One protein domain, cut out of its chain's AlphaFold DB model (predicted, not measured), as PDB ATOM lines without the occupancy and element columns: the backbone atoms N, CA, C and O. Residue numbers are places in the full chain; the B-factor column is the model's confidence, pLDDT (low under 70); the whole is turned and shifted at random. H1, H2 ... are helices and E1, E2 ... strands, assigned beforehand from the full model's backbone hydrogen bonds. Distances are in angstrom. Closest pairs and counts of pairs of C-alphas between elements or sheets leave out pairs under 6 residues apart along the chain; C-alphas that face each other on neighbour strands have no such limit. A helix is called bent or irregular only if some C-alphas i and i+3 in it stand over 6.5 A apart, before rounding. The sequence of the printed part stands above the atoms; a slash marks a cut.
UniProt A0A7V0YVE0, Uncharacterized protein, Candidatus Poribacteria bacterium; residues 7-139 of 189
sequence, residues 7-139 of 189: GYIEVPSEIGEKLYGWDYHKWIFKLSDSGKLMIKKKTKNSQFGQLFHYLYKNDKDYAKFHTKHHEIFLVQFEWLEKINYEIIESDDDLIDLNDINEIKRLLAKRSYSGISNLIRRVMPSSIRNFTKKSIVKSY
ATOM      1  N   GLY A   7     233.479 199.148 354.807       87.62
ATOM      2  CA  GLY A   7     233.436 197.814 354.248       87.62
ATOM      3  C   GLY A   7     232.556 197.709 353.019       87.62
ATOM      4  O   GLY A   7     232.110 198.706 352.452       87.62
ATOM      5  N   TYR A   8     232.346 196.459 352.625       90.25
ATOM      6  CA  TYR A   8     231.627 196.077 351.429       90.25
ATOM      7  C   TYR A   8     230.691 194.901 351.720       90.25
ATOM      8  O   TYR A   8     231.091 193.934 352.376       90.25
ATOM      9  N   ILE A   9     229.447 195.007 351.263       90.44
ATOM     10  CA  ILE A   9     228.444 193.944 351.261       90.44
ATOM     11  C   ILE A   9     228.169 193.591 349.803       90.44
ATOM     12  O   ILE A   9     227.812 194.455 349.006       90.44
ATOM     13  N   GLU A  10     228.282 192.306 349.487       93.62
ATOM     14  CA  GLU A  10     227.818 191.737 348.228       93.62
ATOM     15  C   GLU A  10     226.874 190.582 348.542       93.62
ATOM     16  O   GLU A  10     227.234 189.636 349.245       93.62
ATOM     17  N   VAL A  11     225.640 190.702 348.067       93.81
ATOM     18  CA  VAL A  11     224.548 189.758 348.324       93.81
ATOM     19  C   VAL A  11     223.670 189.660 347.086       93.81
ATOM     20  O   VAL A  11     223.668 190.584 346.273       93.81
ATOM     21  N   PRO A  12     222.893 188.585 346.914       93.69
ATOM     22  CA  PRO A  12     221.905 188.536 345.851       93.69
ATOM     23  C   PRO A  12     220.907 189.687 345.894       93.69
ATOM     24  O   PRO A  12     220.420 190.081 346.955       93.69
ATOM     25  N   SER A  13     220.576 190.193 344.712       92.38
ATOM     26  CA  SER A  13     219.415 191.047 344.515       92.38
ATOM     27  C   SER A  13     218.128 190.235 344.659       92.38
ATOM     28  O   SER A  13     218.134 189.003 344.617       92.38
ATOM     29  N   GLU A  14     216.993 190.923 344.745       91.88
ATOM     30  CA  GLU A  14     215.687 190.267 344.684       91.88
ATOM     31  C   GLU A  14     215.495 189.426 343.411       91.88
ATOM     32  O   GLU A  14     214.927 188.337 343.476       91.88
ATOM     33  N   ILE A  15     216.015 189.882 342.267       92.06
ATOM     34  CA  ILE A  15     215.969 189.122 341.010       92.06
ATOM     35  C   ILE A  15     216.784 187.833 341.156       92.06
ATOM     36  O   ILE A  15     216.302 186.759 340.800       92.06
ATOM     37  N   GLY A  16     217.993 187.915 341.721       92.62
ATOM     38  CA  GLY A  16     218.822 186.743 342.000       92.62
ATOM     39  C   GLY A  16     218.124 185.749 342.933       92.62
ATOM     40  O   GLY A  16     218.014 184.569 342.603       92.62
ATOM     41  N   GLU A  17     217.574 186.228 344.051       92.88
ATOM     42  CA  GLU A  17     216.803 185.408 344.995       92.88
ATOM     43  C   GLU A  17     215.603 184.722 344.330       92.88
ATOM     44  O   GLU A  17     215.360 183.536 344.562       92.88
ATOM     45  N   LYS A  18     214.863 185.439 343.476       90.56
ATOM     46  CA  LYS A  18     213.708 184.889 342.757       90.56
ATOM     47  C   LYS A  18     214.107 183.887 341.680       90.56
ATOM     48  O   LYS A  18     213.352 182.957 341.428       90.56
ATOM     49  N   LEU A  19     215.256 184.025 341.033       92.81
ATOM     50  CA  LEU A  19     215.666 183.071 340.001       92.81
ATOM     51  C   LEU A  19     216.284 181.805 340.596       92.81
ATOM     52  O   LEU A  19     215.987 180.716 340.119       92.81
ATOM     53  N   TYR A  20     217.098 181.937 341.647       92.31
ATOM     54  CA  TYR A  20     217.871 180.826 342.216       92.31
ATOM     55  C   TYR A  20     217.240 180.190 343.461       92.31
ATOM     56  O   TYR A  20     217.477 179.018 343.736       92.31
ATOM     57  N   GLY A  21     216.372 180.899 344.186       87.25
ATOM     58  CA  GLY A  21     215.564 180.304 345.254       87.25
ATOM     59  C   GLY A  21     216.365 179.764 346.447       87.25
ATOM     60  O   GLY A  21     215.938 178.791 347.063       87.25
ATOM     61  N   TRP A  22     217.502 180.378 346.788       88.69
ATOM     62  CA  TRP A  22     218.401 179.929 347.860       88.69
ATOM     63  C   TRP A  22     217.737 179.883 349.241       88.69
ATOM     64  O   TRP A  22     217.510 180.910 349.875       88.69
ATOM     65  N   ASP A  23     217.464 178.698 349.772       87.88
ATOM     66  CA  ASP A  23     216.765 178.503 351.050       87.88
ATOM     67  C   ASP A  23     217.506 179.073 352.279       87.88
ATOM     68  O   ASP A  23     216.869 179.475 353.262       87.88
ATOM     69  N   TYR A  24     218.836 179.153 352.224       88.44
ATOM     70  CA  TYR A  24     219.688 179.698 353.282       88.44
ATOM     71  C   TYR A  24     219.738 181.233 353.316       88.44
ATOM     72  O   TYR A  24     220.040 181.807 354.365       88.44
ATOM     73  N   HIS A  25     219.381 181.925 352.231       91.44
ATOM     74  CA  HIS A  25     219.247 183.381 352.244       91.44
ATOM     75  C   HIS A  25     217.891 183.775 352.829       91.44
ATOM     76  O   HIS A  25     216.848 183.559 352.226       91.44
ATOM     77  N   LYS A  26     217.879 184.327 354.045       91.62
ATOM     78  CA  LYS A  26     216.635 184.692 354.756       91.62
ATOM     79  C   LYS A  26     216.164 186.124 354.496       91.62
ATOM     80  O   LYS A  26     215.090 186.500 354.961       91.62
ATOM     81  N   TRP A  27     216.955 186.904 353.769       93.38
ATOM     82  CA  TRP A  27     216.736 188.326 353.534       93.38
ATOM     83  C   TRP A  27     216.923 188.653 352.056       93.38
ATOM     84  O   TRP A  27     217.774 188.066 351.393       93.38
ATOM     85  N   ILE A  28     216.119 189.591 351.574       93.75
ATOM     86  CA  ILE A  28     216.159 190.170 350.236       93.75
ATOM     87  C   ILE A  28     216.721 191.584 350.365       93.75
ATOM     88  O   ILE A  28     216.364 192.313 351.294       93.75
ATOM     89  N   PHE A  29     217.582 191.968 349.425       93.38
ATOM     90  CA  PHE A  29     218.256 193.259 349.423       93.38
ATOM     91  C   PHE A  29     217.964 194.033 348.134       93.38
ATOM     92  O   PHE A  29     217.906 193.457 347.044       93.38
ATOM     93  N   LYS A  30     217.831 195.356 348.259       91.88
ATOM     94  CA  LYS A  30     217.752 196.311 347.144       91.88
ATOM     95  C   LYS A  30     218.487 197.597 347.521       91.88
ATOM     96  O   LYS A  30     218.512 197.979 348.687       91.88
ATOM     97  N   LEU A  31     219.061 198.290 346.541       89.31
ATOM     98  CA  LEU A  31     219.520 199.667 346.723       89.31
ATOM     99  C   LEU A  31     218.434 200.645 346.294       89.31
ATOM    100  O   LEU A  31     217.942 200.569 345.164       89.31
ATOM    101  N   SER A  32     218.100 201.585 347.175       84.94
ATOM    102  CA  SER A  32     217.259 202.718 346.806       84.94
ATOM    103  C   SER A  32     217.976 203.624 345.796       84.94
ATOM    104  O   SER A  32     219.193 203.559 345.596       84.94
ATOM    105  N   ASP A  33     217.228 204.533 345.174       81.69
ATOM    106  CA  ASP A  33     217.811 205.567 344.311       81.69
ATOM    107  C   ASP A  33     218.699 206.553 345.086       81.69
ATOM    108  O   ASP A  33     219.648 207.092 344.527       81.69
ATOM    109  N   SER A  34     218.466 206.704 346.392       81.62
ATOM    110  CA  SER A  34     219.300 207.492 347.306       81.62
ATOM    111  C   SER A  34     220.537 206.753 347.837       81.62
ATOM    112  O   SER A  34     221.276 207.314 348.644       81.62
ATOM    113  N   GLY A  35     220.770 205.499 347.428       83.62
ATOM    114  CA  GLY A  35     221.912 204.696 347.881       83.62
ATOM    115  C   GLY A  35     221.748 204.083 349.277       83.62
ATOM    116  O   GLY A  35     222.732 203.670 349.882       83.62
ATOM    117  N   LYS A  36     220.523 204.015 349.807       90.38
ATOM    118  CA  LYS A  36     220.196 203.335 351.070       90.38
ATOM    119  C   LYS A  36     219.971 201.843 350.814       90.38
ATOM    120  O   LYS A  36     219.297 201.470 349.853       90.38
ATOM    121  N   LEU A  37     220.512 200.989 351.681       93.38
ATOM    122  CA  LEU A  37     220.332 199.541 351.603       93.38
ATOM    123  C   LEU A  37     218.965 199.139 352.175       93.38
ATOM    124  O   LEU A  37     218.756 199.176 353.383       93.38
ATOM    125  N   MET A  38     218.035 198.743 351.319       94.62
ATOM    126  CA  MET A  38     216.723 198.236 351.718       94.62
ATOM    127  C   MET A  38     216.817 196.733 351.975       94.62
ATOM    128  O   MET A  38     217.333 195.991 351.138       94.62
ATOM    129  N   ILE A  39     216.319 196.293 353.127       95.12
ATOM    130  CA  ILE A  39     216.400 194.912 353.599       95.12
ATOM    131  C   ILE A  39     214.990 194.428 353.928       95.12
ATOM    132  O   ILE A  39     214.293 195.036 354.736       95.12
ATOM    133  N   LYS A  40     214.576 193.310 353.339       94.12
ATOM    134  CA  LYS A  40     213.261 192.698 353.564       94.12
ATOM    135  C   LYS A  40     213.416 191.237 353.958       94.12
ATOM    136  O   LYS A  40     214.260 190.529 353.410       94.12
ATOM    137  N   LYS A  41     212.601 190.751 354.895       93.19
ATOM    138  CA  LYS A  41     212.592 189.326 355.251       93.19
ATOM    139  C   LYS A  41     212.003 188.510 354.103       93.19
ATOM    140  O   LYS A  41     210.944 188.841 353.579       93.19
ATOM    141  N   LYS A  42     212.660 187.414 353.725       90.25
ATOM    142  CA  LYS A  42     212.116 186.514 352.708       90.25
ATOM    143  C   LYS A  42     210.948 185.717 353.286       90.25
ATOM    144  O   LYS A  42     211.121 184.990 354.263       90.25
ATOM    145  N   THR A  43     209.778 185.840 352.664       85.69
ATOM    146  CA  THR A  43     208.545 185.154 353.084       85.69
ATOM    147  C   THR A  43     208.218 183.935 352.231       85.69
ATOM    148  O   THR A  43     207.615 182.986 352.724       85.69
ATOM    149  N   LYS A  44     208.652 183.923 350.967       80.06
ATOM    150  CA  LYS A  44     208.395 182.837 350.017       80.06
ATOM    151  C   LYS A  44     209.676 182.456 349.287       80.06
ATOM    152  O   LYS A  44     210.493 183.312 348.957       80.06
ATOM    153  N   ASN A  45     209.831 181.164 349.023       76.88
ATOM    154  CA  ASN A  45     210.842 180.678 348.093       76.88
ATOM    155  C   ASN A  45     210.268 180.690 346.677       76.88
ATOM    156  O   ASN A  45     209.077 180.457 346.479       76.88
ATOM    157  N   SER A  46     211.124 180.950 345.695       80.56
ATOM    158  CA  SER A  46     210.727 180.900 344.296       80.56
ATOM    159  C   SER A  46     210.748 179.475 343.751       80.56
ATOM    160  O   SER A  46     211.657 178.699 344.049       80.56
ATOM    161  N   GLN A  47     209.786 179.163 342.883       84.31
ATOM    162  CA  GLN A  47     209.718 177.896 342.152       84.31
ATOM    163  C   GLN A  47     210.815 177.741 341.085       84.31
ATOM    164  O   GLN A  47     211.075 176.631 340.630       84.31
ATOM    165  N   PHE A  48     211.468 178.833 340.675       87.88
ATOM    166  CA  PHE A  48     212.438 178.810 339.575       87.88
ATOM    167  C   PHE A  48     213.806 178.217 339.949       87.88
ATOM    168  O   PHE A  48     214.564 177.843 339.056       87.88
ATOM    169  N   GLY A  49     214.116 178.095 341.244       85.06
ATOM    170  CA  GLY A  49     215.482 177.914 341.745       85.06
ATOM    171  C   GLY A  49     216.331 176.864 341.027       85.06
ATOM    172  O   GLY A  49     217.408 177.168 340.509       85.06
ATOM    173  N   GLN A  50     215.833 175.628 340.934       90.25
ATOM    174  CA  GLN A  50     216.586 174.523 340.324       90.25
ATOM    175  C   GLN A  50     216.825 174.710 338.822       90.25
ATOM    176  O   GLN A  50     217.873 174.303 338.317       90.25
ATOM    177  N   LEU A  51     215.901 175.361 338.109       93.56
ATOM    178  CA  LEU A  51     216.034 175.597 336.673       93.56
ATOM    179  C   LEU A  51     217.233 176.499 336.380       93.56
ATOM    180  O   LEU A  51     218.102 176.133 335.590       93.56
ATOM    181  N   PHE A  52     217.324 177.656 337.036       94.25
ATOM    182  CA  PHE A  52     218.417 178.593 336.767       94.25
ATOM    183  C   PHE A  52     219.749 178.130 337.356       94.25
ATOM    184  O   PHE A  52     220.794 178.396 336.764       94.25
ATOM    185  N   HIS A  53     219.734 177.343 338.436       92.94
ATOM    186  CA  HIS A  53     220.924 176.608 338.869       92.94
ATOM    187  C   HIS A  53     221.439 175.649 337.796       92.94
ATOM    188  O   HIS A  53     222.638 175.629 337.505       92.94
ATOM    189  N   TYR A  54     220.540 174.875 337.184       95.12
ATOM    190  CA  TYR A  54     220.894 173.959 336.111       95.12
ATOM    191  C   TYR A  54     221.402 174.709 334.872       95.12
ATOM    192  O   TYR A  54     222.440 174.333 334.326       95.12
ATOM    193  N   LEU A  55     220.729 175.788 334.458       96.56
ATOM    194  CA  LEU A  55     221.149 176.609 333.317       96.56
ATOM    195  C   LEU A  55     222.518 177.251 333.554       96.56
ATOM    196  O   LEU A  55     223.390 177.139 332.702       96.56
ATOM    197  N   TYR A  56     222.764 177.840 334.727       94.31
ATOM    198  CA  TYR A  56     224.075 178.411 335.059       94.31
ATOM    199  C   TYR A  56     225.210 177.390 334.961       94.31
ATOM    200  O   TYR A  56     226.310 177.719 334.519       94.31
ATOM    201  N   LYS A  57     224.950 176.142 335.360       95.62
ATOM    202  CA  LYS A  57     225.951 175.075 335.331       95.62
ATOM    203  C   LYS A  57     226.190 174.514 333.925       95.62
ATOM    204  O   LYS A  57     227.332 174.192 333.604       95.62
ATOM    205  N   ASN A  58     225.135 174.345 333.128       97.50
ATOM    206  CA  ASN A  58     225.187 173.546 331.898       97.50
ATOM    207  C   ASN A  58     225.131 174.379 330.608       97.50
ATOM    208  O   ASN A  58     225.582 173.906 329.568       97.50
ATOM    209  N   ASP A  59     224.637 175.616 330.663       97.62
ATOM    210  CA  ASP A  59     224.553 176.521 329.520       97.62
ATOM    211  C   ASP A  59     225.616 177.628 329.635       97.62
ATOM    212  O   ASP A  59     225.574 178.512 330.499       97.62
ATOM    213  N   LYS A  60     226.598 177.586 328.727       95.56
ATOM    214  CA  LYS A  60     227.705 178.551 328.697       95.56
ATOM    215  C   LYS A  60     227.241 179.963 328.358       95.56
ATOM    216  O   LYS A  60     227.867 180.916 328.822       95.56
ATOM    217  N   ASP A  61     226.213 180.120 327.539       97.06
ATOM    218  CA  ASP A  61     225.737 181.434 327.123       97.06
ATOM    219  C   ASP A  61     224.884 182.068 328.215       97.06
ATOM    220  O   ASP A  61     225.063 183.255 328.505       97.06
ATOM    221  N   TYR A  62     224.096 181.269 328.935       95.12
ATOM    222  CA  TYR A  62     223.455 181.732 330.163       95.12
ATOM    223  C   TYR A  62     224.488 182.127 331.237       95.12
ATOM    224  O   TYR A  62     224.401 183.213 331.813       95.12
ATOM    225  N   ALA A  63     225.534 181.325 331.461       92.50
ATOM    226  CA  ALA A  63     226.602 181.670 332.408       92.50
ATOM    227  C   ALA A  63     227.353 182.962 332.021       92.50
ATOM    228  O   ALA A  63     227.664 183.802 332.878       92.50
ATOM    229  N   LYS A  64     227.616 183.170 330.720       92.62
ATOM    230  CA  LYS A  64     228.173 184.430 330.199       92.62
ATOM    231  C   LYS A  64     227.214 185.593 330.418       92.62
ATOM    232  O   LYS A  64     227.669 186.653 330.842       92.62
ATOM    233  N   PHE A  65     225.920 185.418 330.148       92.44
ATOM    234  CA  PHE A  65     224.901 186.440 330.389       92.44
ATOM    235  C   PHE A  65     224.890 186.848 331.861       92.44
ATOM    236  O   PHE A  65     225.022 188.032 332.170       92.44
ATOM    237  N   HIS A  66     224.845 185.868 332.763       92.12
ATOM    238  CA  HIS A  66     224.875 186.097 334.202       92.12
ATOM    239  C   HIS A  66     226.123 186.877 334.636       92.12
ATOM    240  O   HIS A  66     226.034 187.861 335.365       92.12
ATOM    241  N   THR A  67     227.293 186.490 334.122       87.62
ATOM    242  CA  THR A  67     228.566 187.172 334.405       87.62
ATOM    243  C   THR A  67     228.592 188.596 333.846       87.62
ATOM    244  O   THR A  67     229.081 189.518 334.494       87.62
ATOM    245  N   LYS A  68     228.067 188.801 332.633       86.25
ATOM    246  CA  LYS A  68     228.013 190.111 331.966       86.25
ATOM    247  C   LYS A  68     227.053 191.073 332.664       86.25
ATOM    248  O   LYS A  68     227.304 192.274 332.660       86.25
ATOM    249  N   HIS A  69     225.975 190.548 333.235       88.62
ATOM    250  CA  HIS A  69     224.893 191.311 333.852       88.62
ATOM    251  C   HIS A  69     224.840 191.130 335.372       88.62
ATOM    252  O   HIS A  69     223.772 191.202 335.970       88.62
ATOM    253  N   HIS A  70     225.999 190.915 335.992       86.81
ATOM    254  CA  HIS A  70     226.144 190.598 337.410       86.81
ATOM    255  C   HIS A  70     225.411 191.560 338.361       86.81
ATOM    256  O   HIS A  70     224.813 191.115 339.331       86.81
ATOM    257  N   GLU A  71     225.378 192.854 338.037       85.88
ATOM    258  CA  GLU A  71     224.691 193.909 338.805       85.88
ATOM    259  C   GLU A  71     223.164 193.731 338.877       85.88
ATOM    260  O   GLU A  71     222.513 194.272 339.762       85.88
ATOM    261  N   ILE A  72     222.570 192.975 337.946       90.00
ATOM    262  CA  ILE A  72     221.146 192.615 338.013       90.00
ATOM    263  C   ILE A  72     220.932 191.549 339.088       90.00
ATOM    264  O   ILE A  72     219.894 191.528 339.746       90.00
ATOM    265  N   PHE A  73     221.905 190.654 339.262       91.88
ATOM    266  CA  PHE A  73     221.809 189.495 340.144       91.88
ATOM    267  C   PHE A  73     222.336 189.769 341.547       91.88
ATOM    268  O   PHE A  73     221.907 189.086 342.473       91.88
ATOM    269  N   LEU A  74     223.233 190.743 341.714       91.62
ATOM    270  CA  LEU A  74     223.830 191.101 342.995       91.62
ATOM    271  C   LEU A  74     223.600 192.568 343.353       91.62
ATOM    272  O   LEU A  74     223.683 193.463 342.518       91.62
ATOM    273  N   VAL A  75     223.394 192.802 344.642       91.88
ATOM    274  CA  VAL A  75     223.507 194.105 345.283       91.88
ATOM    275  C   VAL A  75     224.926 194.260 345.813       91.88
ATOM    276  O   VAL A  75     225.403 193.426 346.581       91.88
ATOM    277  N   GLN A  76     225.575 195.354 345.421       91.25
ATOM    278  CA  GLN A  76     226.923 195.726 345.837       91.25
ATOM    279  C   GLN A  76     226.838 197.032 346.631       91.25
ATOM    280  O   GLN A  76     226.478 198.068 346.077       91.25
ATOM    281  N   PHE A  77     227.115 196.987 347.933       90.19
ATOM    282  CA  PHE A  77     226.948 198.122 348.838       90.19
ATOM    283  C   PHE A  77     228.230 198.404 349.618       90.19
ATOM    284  O   PHE A  77     228.725 197.556 350.361       90.19
ATOM    285  N   GLU A  78     228.745 199.620 349.478       89.75
ATOM    286  CA  GLU A  78     229.901 200.123 350.217       89.75
ATOM    287  C   GLU A  78     229.438 201.084 351.316       89.75
ATOM    288  O   GLU A  78     228.481 201.838 351.130       89.75
ATOM    289  N   TRP A  79     230.115 201.080 352.466       87.44
ATOM    290  CA  TRP A  79     229.854 202.061 353.522       87.44
ATOM    291  C   TRP A  79     231.135 202.624 354.122       87.44
ATOM    292  O   TRP A  79     232.172 201.958 354.169       87.44
ATOM    293  N   LEU A  80     231.003 203.837 354.655       86.44
ATOM    294  CA  LEU A  80     231.984 204.523 355.481       86.44
ATOM    295  C   LEU A  80     231.284 205.013 356.756       86.44
ATOM    296  O   LEU A  80     230.182 205.548 356.703       86.44
ATOM    297  N   GLU A  81     231.926 204.795 357.894       85.31
ATOM    298  CA  GLU A  81     231.495 204.960 359.286       85.31
ATOM    299  C   GLU A  81     230.233 204.178 359.687       85.31
ATOM    300  O   GLU A  81     230.244 203.445 360.680       85.31
ATOM    301  N   LYS A  82     229.145 204.283 358.917       87.06
ATOM    302  CA  LYS A  82     227.845 203.688 359.229       87.06
ATOM    303  C   LYS A  82     227.181 203.097 357.989       87.06
ATOM    304  O   LYS A  82     227.146 203.704 356.927       87.06
ATOM    305  N   ILE A  83     226.581 201.922 358.162       89.69
ATOM    306  CA  ILE A  83     225.712 201.304 357.158       89.69
ATOM    307  C   ILE A  83     224.395 202.093 357.124       89.69
ATOM    308  O   ILE A  83     223.674 202.141 358.124       89.69
ATOM    309  N   ASN A  84     224.084 202.709 355.985       91.62
ATOM    310  CA  ASN A  84     222.799 203.363 355.744       91.62
ATOM    311  C   ASN A  84     221.792 202.338 355.208       91.62
ATOM    312  O   ASN A  84     221.828 202.008 354.023       91.62
ATOM    313  N   TYR A  85     220.920 201.821 356.074       94.44
ATOM    314  CA  TYR A  85     219.954 200.785 355.712       94.44
ATOM    315  C   TYR A  85     218.544 201.069 356.233       94.44
ATOM    316  O   TYR A  85     218.339 201.896 357.122       94.44
ATOM    317  N   GLU A  86     217.570 200.372 355.656       94.88
ATOM    318  CA  GLU A  86     216.164 200.370 356.047       94.88
ATOM    319  C   GLU A  86     215.639 198.942 356.077       94.88
ATOM    320  O   GLU A  86     215.923 198.172 355.161       94.88
ATOM    321  N   ILE A  87     214.871 198.597 357.108       94.88
ATOM    322  CA  ILE A  87     214.143 197.329 357.150       94.88
ATOM    323  C   ILE A  87     212.723 197.599 356.665       94.88
ATOM    324  O   ILE A  87     212.048 198.474 357.200       94.88
ATOM    325  N   ILE A  88     212.297 196.857 355.651       93.69
ATOM    326  CA  ILE A  88     210.978 196.985 355.038       93.69
ATOM    327  C   ILE A  88     210.076 195.878 355.582       93.69
ATOM    328  O   ILE A  88     210.363 194.692 355.408       93.69
ATOM    329  N   GLU A  89     208.982 196.282 356.224       88.88
ATOM    330  CA  GLU A  89     207.952 195.408 356.807       88.88
ATOM    331  C   GLU A  89     206.735 195.258 355.877       88.88
ATOM    332  O   GLU A  89     205.593 195.242 356.322       88.88
ATOM    333  N   SER A  90     206.972 195.182 354.566       83.69
ATOM    334  CA  SER A  90     205.932 194.894 353.572       83.69
ATOM    335  C   SER A  90     206.180 193.537 352.921       83.69
ATOM    336  O   SER A  90     207.327 193.146 352.679       83.69
ATOM    337  N   ASP A  91     205.093 192.837 352.601       80.69
ATOM    338  CA  ASP A  91     205.111 191.619 351.797       80.69
ATOM    339  C   ASP A  91     205.247 191.896 350.293       80.69
ATOM    340  O   ASP A  91     205.578 190.969 349.547       80.69
ATOM    341  N   ASP A  92     205.136 193.155 349.863       84.62
ATOM    342  CA  ASP A  92     205.270 193.578 348.468       84.62
ATOM    343  C   ASP A  92     206.698 193.423 347.950       84.62
ATOM    344  O   ASP A  92     207.680 193.601 348.682       84.62
ATOM    345  N   ASP A  93     206.823 193.075 346.674       85.12
ATOM    346  CA  ASP A  93     208.111 192.972 346.000       85.12
ATOM    347  C   ASP A  93     208.872 194.304 346.063       85.12
ATOM    348  O   ASP A  93     208.289 195.377 345.913       85.12
ATOM    349  N   LEU A  94     210.189 194.249 346.298       85.19
ATOM    350  CA  LEU A  94     210.988 195.477 346.337       85.19
ATOM    351  C   LEU A  94     211.170 196.059 344.934       85.19
ATOM    352  O   LEU A  94     211.446 197.249 344.821       85.19
ATOM    353  N   ILE A  95     211.071 195.236 343.891       86.19
ATOM    354  CA  ILE A  95     211.232 195.574 342.476       86.19
ATOM    355  C   ILE A  95     209.977 195.157 341.708       86.19
ATOM    356  O   ILE A  95     209.651 193.967 341.672       86.19
ATOM    357  N   ASP A  96     209.349 196.103 341.007       87.31
ATOM    358  CA  ASP A  96     208.316 195.800 340.023       87.31
ATOM    359  C   ASP A  96     208.949 195.566 338.645       87.31
ATOM    360  O   ASP A  96     209.348 196.478 337.919       87.31
ATOM    361  N   LEU A  97     209.046 194.293 338.265       86.00
ATOM    362  CA  LEU A  97     209.569 193.891 336.959       86.00
ATOM    363  C   LEU A  97     208.563 194.095 335.816       86.00
ATOM    364  O   LEU A  97     208.916 193.840 334.665       86.00
ATOM    365  N   ASN A  98     207.340 194.545 336.104       87.75
ATOM    366  CA  ASN A  98     206.357 194.907 335.085       87.75
ATOM    367  C   ASN A  98     206.417 196.402 334.726       87.75
ATOM    368  O   ASN A  98     205.883 196.794 333.687       87.75
ATOM    369  N   ASP A  99     207.113 197.232 335.515       90.62
ATOM    370  CA  ASP A  99     207.379 198.630 335.172       90.62
ATOM    371  C   ASP A  99     208.648 198.760 334.313       90.62
ATOM    372  O   ASP A  99     209.790 198.587 334.754       90.62
ATOM    373  N   ILE A 100     208.460 199.160 333.054       88.31
ATOM    374  CA  ILE A 100     209.560 199.394 332.117       88.31
ATOM    375  C   ILE A 100     210.512 200.509 332.576       88.31
ATOM    376  O   ILE A 100     211.695 200.486 332.228       88.31
ATOM    377  N   ASN A 101     210.037 201.494 333.343       88.56
ATOM    378  CA  ASN A 101     210.881 202.575 333.851       88.56
ATOM    379  C   ASN A 101     211.768 202.091 334.997       88.56
ATOM    380  O   ASN A 101     212.938 202.473 335.073       88.56
ATOM    381  N   GLU A 102     211.252 201.223 335.866       85.06
ATOM    382  CA  GLU A 102     212.059 200.511 336.850       85.06
ATOM    383  C   GLU A 102     213.117 199.627 336.176       85.06
ATOM    384  O   GLU A 102     214.302 199.756 336.497       85.06
ATOM    385  N   ILE A 103     212.748 198.847 335.154       86.75
ATOM    386  CA  ILE A 103     213.714 198.061 334.368       86.75
ATOM    387  C   ILE A 103     214.795 198.969 333.770       86.75
ATOM    388  O   ILE A 103     215.990 198.707 333.923       86.75
ATOM    389  N   LYS A 104     214.410 200.071 333.113       86.19
ATOM    390  CA  LYS A 104     215.370 201.025 332.541       86.19
ATOM    391  C   LYS A 104     216.312 201.585 333.601       86.19
ATOM    392  O   LYS A 104     217.506 201.658 333.337       86.19
ATOM    393  N   ARG A 105     215.821 201.936 334.795       83.19
ATOM    394  CA  ARG A 105     216.654 202.439 335.902       83.19
ATOM    395  C   ARG A 105     217.645 201.393 336.405       83.19
ATOM    396  O   ARG A 105     218.828 201.707 336.534       83.19
ATOM    397  N   LEU A 106     217.196 200.154 336.617       81.94
ATOM    398  CA  LEU A 106     218.062 199.033 337.003       81.94
ATOM    399  C   LEU A 106     219.186 198.822 335.983       81.94
ATOM    400  O   LEU A 106     220.339 198.617 336.349       81.94
ATOM    401  N   LEU A 107     218.861 198.930 334.693       80.81
ATOM    402  CA  LEU A 107     219.830 198.778 333.614       80.81
ATOM    403  C   LEU A 107     220.638 200.052 333.313       80.81
ATOM    404  O   LEU A 107     221.668 199.955 332.656       80.81
ATOM    405  N   ALA A 108     220.221 201.234 333.762       74.19
ATOM    406  CA  ALA A 108     220.950 202.489 333.555       74.19
ATOM    407  C   ALA A 108     222.058 202.700 334.599       74.19
ATOM    408  O   ALA A 108     223.094 203.280 334.276       74.19
ATOM    409  N   LYS A 109     221.900 202.163 335.820       62.59
ATOM    410  CA  LYS A 109     222.927 202.206 336.886       62.59
ATOM    411  C   LYS A 109     224.236 201.463 336.532       62.59
ATOM    412  O   LYS A 109     225.212 201.598 337.261       62.59
ATOM    413  N   ARG A 110     224.301 200.815 335.357       55.03
ATOM    414  CA  ARG A 110     225.457 200.130 334.732       55.03
ATOM    415  C   ARG A 110     226.747 200.958 334.577       55.03
ATOM    416  O   ARG A 110     227.741 200.437 334.074       55.03
ATOM    417  N   SER A 111     226.746 202.247 334.926       42.41
ATOM    418  CA  SER A 111     227.837 203.179 334.606       42.41
ATOM    419  C   SER A 111     228.689 203.639 335.796       42.41
ATOM    420  O   SER A 111     229.617 204.417 335.579       42.41
ATOM    421  N   TYR A 112     228.443 203.188 337.030       39.50
ATOM    422  CA  TYR A 112     229.198 203.683 338.193       39.50
ATOM    423  C   TYR A 112     229.735 202.562 339.091       39.50
ATOM    424  O   TYR A 112     229.542 202.559 340.299       39.50
ATOM    425  N   SER A 113     230.443 201.600 338.497       40.84
ATOM    426  CA  SER A 113     231.332 200.701 339.240       40.84
ATOM    427  C   SER A 113     232.588 200.392 338.422       40.84
ATOM    428  O   SER A 113     232.685 199.431 337.654       40.84
ATOM    429  N   GLY A 114     233.580 201.266 338.589       40.06
ATOM    430  CA  GLY A 114     234.975 200.917 338.360       40.06
ATOM    431  C   GLY A 114     235.541 201.280 336.990       40.06
ATOM    432  O   GLY A 114     235.520 200.491 336.046       40.06
ATOM    433  N   ILE A 115     236.292 202.383 336.968       40.09
ATOM    434  CA  ILE A 115     237.433 202.608 336.054       40.09
ATOM    435  C   ILE A 115     238.349 201.354 335.998       40.09
ATOM    436  O   ILE A 115     238.993 201.070 334.988       40.09
ATOM    437  N   SER A 116     238.332 200.526 337.049       44.00
ATOM    438  CA  SER A 116     239.003 199.227 337.147       44.00
ATOM    439  C   SER A 116     238.520 198.157 336.152       44.00
ATOM    440  O   SER A 116     239.335 197.342 335.719       44.00
ATOM    441  N   ASN A 117     237.244 198.134 335.748       43.12
ATOM    442  CA  ASN A 117     236.698 197.101 334.855       43.12
ATOM    443  C   ASN A 117     237.024 197.359 333.378       43.12
ATOM    444  O   ASN A 117     237.225 196.408 332.615       43.12
ATOM    445  N   LEU A 118     237.140 198.631 332.985       45.44
ATOM    446  CA  LEU A 118     237.536 199.020 331.632       45.44
ATOM    447  C   LEU A 118     239.005 198.652 331.373       45.44
ATOM    448  O   LEU A 118     239.313 197.960 330.404       45.44
ATOM    449  N   ILE A 119     239.897 198.996 332.308       47.62
ATOM    450  CA  ILE A 119     241.333 198.680 332.234       47.62
ATOM    451  C   ILE A 119     241.564 197.157 332.213       47.62
ATOM    452  O   ILE A 119     242.425 196.652 331.494       47.62
ATOM    453  N   ARG A 120     240.752 196.391 332.953       44.69
ATOM    454  CA  ARG A 120     240.870 194.927 333.063       44.69
ATOM    455  C   ARG A 120     240.401 194.168 331.815       44.69
ATOM    456  O   ARG A 120     240.809 193.020 331.645       44.69
ATOM    457  N   ARG A 121     239.573 194.779 330.956       49.44
ATOM    458  CA  ARG A 121     239.114 194.197 329.676       49.44
ATOM    459  C   ARG A 121     240.112 194.378 328.534       49.44
ATOM    460  O   ARG A 121     240.134 193.550 327.635       49.44
ATOM    461  N   VAL A 122     240.934 195.425 328.586       55.03
ATOM    462  CA  VAL A 122     241.909 195.747 327.530       55.03
ATOM    463  C   VAL A 122     243.276 195.095 327.798       55.03
ATOM    464  O   VAL A 122     244.131 195.057 326.921       55.03
ATOM    465  N   MET A 123     243.499 194.538 328.994       51.91
ATOM    466  CA  MET A 123     244.794 193.968 329.376       51.91
ATOM    467  C   MET A 123     244.990 192.521 328.868       51.91
ATOM    468  O   MET A 123     244.240 191.628 329.277       51.91
ATOM    469  N   PRO A 124     246.041 192.240 328.068       52.78
ATOM    470  CA  PRO A 124     246.430 190.883 327.686       52.78
ATOM    471  C   PRO A 124     246.710 189.990 328.905       52.78
ATOM    472  O   PRO A 124     247.251 190.438 329.924       52.78
ATOM    473  N   SER A 125     246.397 188.696 328.789       55.62
ATOM    474  CA  SER A 125     246.569 187.682 329.847       55.62
ATOM    475  C   SER A 125     247.989 187.641 330.433       55.62
ATOM    476  O   SER A 125     248.157 187.461 331.642       55.62
ATOM    477  N   SER A 126     249.005 187.898 329.608       59.59
ATOM    478  CA  SER A 126     250.416 187.981 330.002       59.59
ATOM    479  C   SER A 126     250.689 189.115 331.002       59.59
ATOM    480  O   SER A 126     251.413 188.926 331.979       59.59
ATOM    481  N   ILE A 127     250.042 190.271 330.822       62.25
ATOM    482  CA  ILE A 127     250.221 191.457 331.675       62.25
ATOM    483  C   ILE A 127     249.423 191.312 332.979       62.25
ATOM    484  O   ILE A 127     249.883 191.713 334.051       62.25
ATOM    485  N   ARG A 128     248.263 190.643 332.930       57.34
ATOM    486  CA  ARG A 128     247.439 190.324 334.112       57.34
ATOM    487  C   ARG A 128     248.179 189.448 335.132       57.34
ATOM    488  O   ARG A 128     248.044 189.657 336.338       57.34
ATOM    489  N   ASN A 129     248.959 188.474 334.663       53.09
ATOM    490  CA  ASN A 129     249.742 187.591 335.534       53.09
ATOM    491  C   ASN A 129     250.983 188.287 336.109       53.09
ATOM    492  O   ASN A 129     251.348 188.042 337.262       53.09
ATOM    493  N   PHE A 130     251.595 189.185 335.336       55.19
ATOM    494  CA  PHE A 130     252.750 189.971 335.764       55.19
ATOM    495  C   PHE A 130     252.371 191.004 336.838       55.19
ATOM    496  O   PHE A 130     252.969 191.050 337.912       55.19
ATOM    497  N   THR A 131     251.296 191.758 336.605       53.09
ATOM    498  CA  THR A 131     250.791 192.773 337.544       53.09
ATOM    499  C   THR A 131     250.281 192.168 338.848       53.09
ATOM    500  O   THR A 131     250.585 192.703 339.909       53.09
ATOM    501  N   LYS A 132     249.609 191.005 338.825       52.62
ATOM    502  CA  LYS A 132     249.249 190.285 340.061       52.62
ATOM    503  C   LYS A 132     250.470 189.937 340.918       52.62
ATOM    504  O   LYS A 132     250.412 190.113 342.131       52.62
ATOM    505  N   LYS A 133     251.565 189.455 340.318       48.91
ATOM    506  CA  LYS A 133     252.780 189.089 341.067       48.91
ATOM    507  C   LYS A 133     253.464 190.304 341.696       48.91
ATOM    508  O   LYS A 133     253.923 190.202 342.830       48.91
ATOM    509  N   SER A 134     253.495 191.438 340.998       53.59
ATOM    510  CA  SER A 134     254.150 192.660 341.482       53.59
ATOM    511  C   SER A 134     253.286 193.457 342.468       53.59
ATOM    512  O   SER A 134     253.803 193.931 343.474       53.59
ATOM    513  N   ILE A 135     251.965 193.528 342.265       53.81
ATOM    514  CA  ILE A 135     251.034 194.207 343.186       53.81
ATOM    515  C   ILE A 135     250.928 193.449 344.516       53.81
ATOM    516  O   ILE A 135     250.967 194.073 345.568       53.81
ATOM    517  N   VAL A 136     250.884 192.109 344.495       51.47
ATOM    518  CA  VAL A 136     250.884 191.287 345.724       51.47
ATOM    519  C   VAL A 136     252.230 191.344 346.465       51.47
ATOM    520  O   VAL A 136     252.270 191.109 347.669       51.47
ATOM    521  N   LYS A 137     253.333 191.666 345.774       48.62
ATOM    522  CA  LYS A 137     254.643 191.919 346.401       48.62
ATOM    523  C   LYS A 137     254.769 193.333 346.980       48.62
ATOM    524  O   LYS A 137     255.461 193.495 347.977       48.62
ATOM    525  N   SER A 138     254.142 194.332 346.347       44.47
ATOM    526  CA  SER A 138     254.295 195.756 346.685       44.47
ATOM    527  C   SER A 138     253.270 196.261 347.697       44.47
ATOM    528  O   SER A 138     253.607 197.109 348.520       44.47
ATOM    529  N   TYR A 139     252.046 195.724 347.688       43.34
ATOM    530  CA  TYR A 139     251.207 195.744 348.880       43.34
ATOM    531  C   TYR A 139     251.837 194.743 349.824       43.34
ATOM    532  O   TYR A 139     251.485 193.561 349.806       43.34
TER     533      TYR A 139
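Overview. This is residues 7 to 139 of the 189 residues of an uncharacterized protein of Candidatus Poribacteria bacterium (UniProt A0A7V0YVE0). A small, skewed sandwich of two sheets, E2 E3 E5 and E1 E4, stands partly face to face with its strands crossed, and H1, H2, H3 and H4 go round in a loose ring at one end of it. H5 packs on H4 with residues 106 to 110, and beyond it an arm made by H6 and H7 sticks out with residues 114 to 119, 121 to 127 and 129 to 139. The printed part has 133 residues with seven named helices and five named strands, in the order E1 H1 E2 E3 H2 H3 H4 E4 E5 H5 H6 H7; its class is mixed, helices and strands. The larger sheet has the order E2, E3, E5 and is mixed; E1 and E4 are antiparallel. The whole is loose, with a radius of gyration of the C-alphas of 17.5 A and spans of 50 by 42 by 31 A.

Arrangement. In the larger sheet, E2, residues 27 to 31, and E3, residues 37 to 41, form an antiparallel hairpin, with N 28 and O 40 at 2.8 A. E5, residues 85 to 88, is parallel to E3, with N 86 and O 37 at 2.8 A. In the other sheet, E1, residues 7 to 12, and E4, residues 74 to 80, are antiparallel at 162 degrees, with N 9 and O 77 at 2.8 A. The two sheets form a sandwich, two sheets face to face: the facing parts are 9.3 A centre to centre, the best planes 39 degrees apart and the strands at 51 degrees. The closest C-alphas of E2 and E4 are those of Lys 30 and Val 75, 6.4 A apart. H1, residues 14 to 20, is on the larger sheet but only grazes it, with residues 14 to 18. H1 touches H4, residues 70 to 73; the closest C-alphas are those of Gly 16 and Phe 73, 4.5 A apart. H1 touches H2, residues 49 to 58, closest at Tyr 20 and Gly 49, C-alphas 3.8 A apart, and is only just about perpendicular to it at 70.0 degrees. H2 and H3, residues 60 to 68, touch only at the corner, about perpendicular at 73 degrees, with the C-alphas of Tyr 56 and Ala 63 closest at 4.9 A. H3 and H4 are close but not clearly touching, with the C-alphas of His 66 and Phe 73 closest at 7.5 A. H5, residues 100 to 111, only just touches H4, with 3 pairs of C-alphas within 8 A, the closest those of Ile 72 and Leu 106 at 7.2 A. H6, residues 115 to 122, and H7, residues 125 to 138, touch no helix; they are apart from each other, but only just, at 8.1 A. Each O i to N i+4 pair is within hydrogen-bond range in H1, H2, H3 and H7, against 6 of 8 in H5 and 2 of 4 in H6; H4 is too short for such a pair.

Along the chain. E1 begins at C-alpha 7, (233.436, 197.814, 354.248), and is 17.0 A long. E4 is 20.1 A long, E2 13.5 A and E3 13.3 A. H2 spans 14.5 A and H3 12.0 A. H5 begins at C-alpha 100, (209.560, 199.394, 332.117), and spans 18.8 A; it is irregular, with C-alphas 108 and 111 at 7.0 A. H7 spans 20.2 A and ends at C-alpha 138, (254.295, 195.756, 346.685).

Size, cuts and confidence. The two C-alphas farthest apart are those of Ser 90 and Ser 126, 50.8 A. Without the stretches that stand free, the body of 109 residues spans 41 by 41 by 29 A. The printed part has no cut. The link from E5 to H5, 11 residues, is long. The mean pLDDT of the printed part is 80.3, and residues 109 to 139 are under 70.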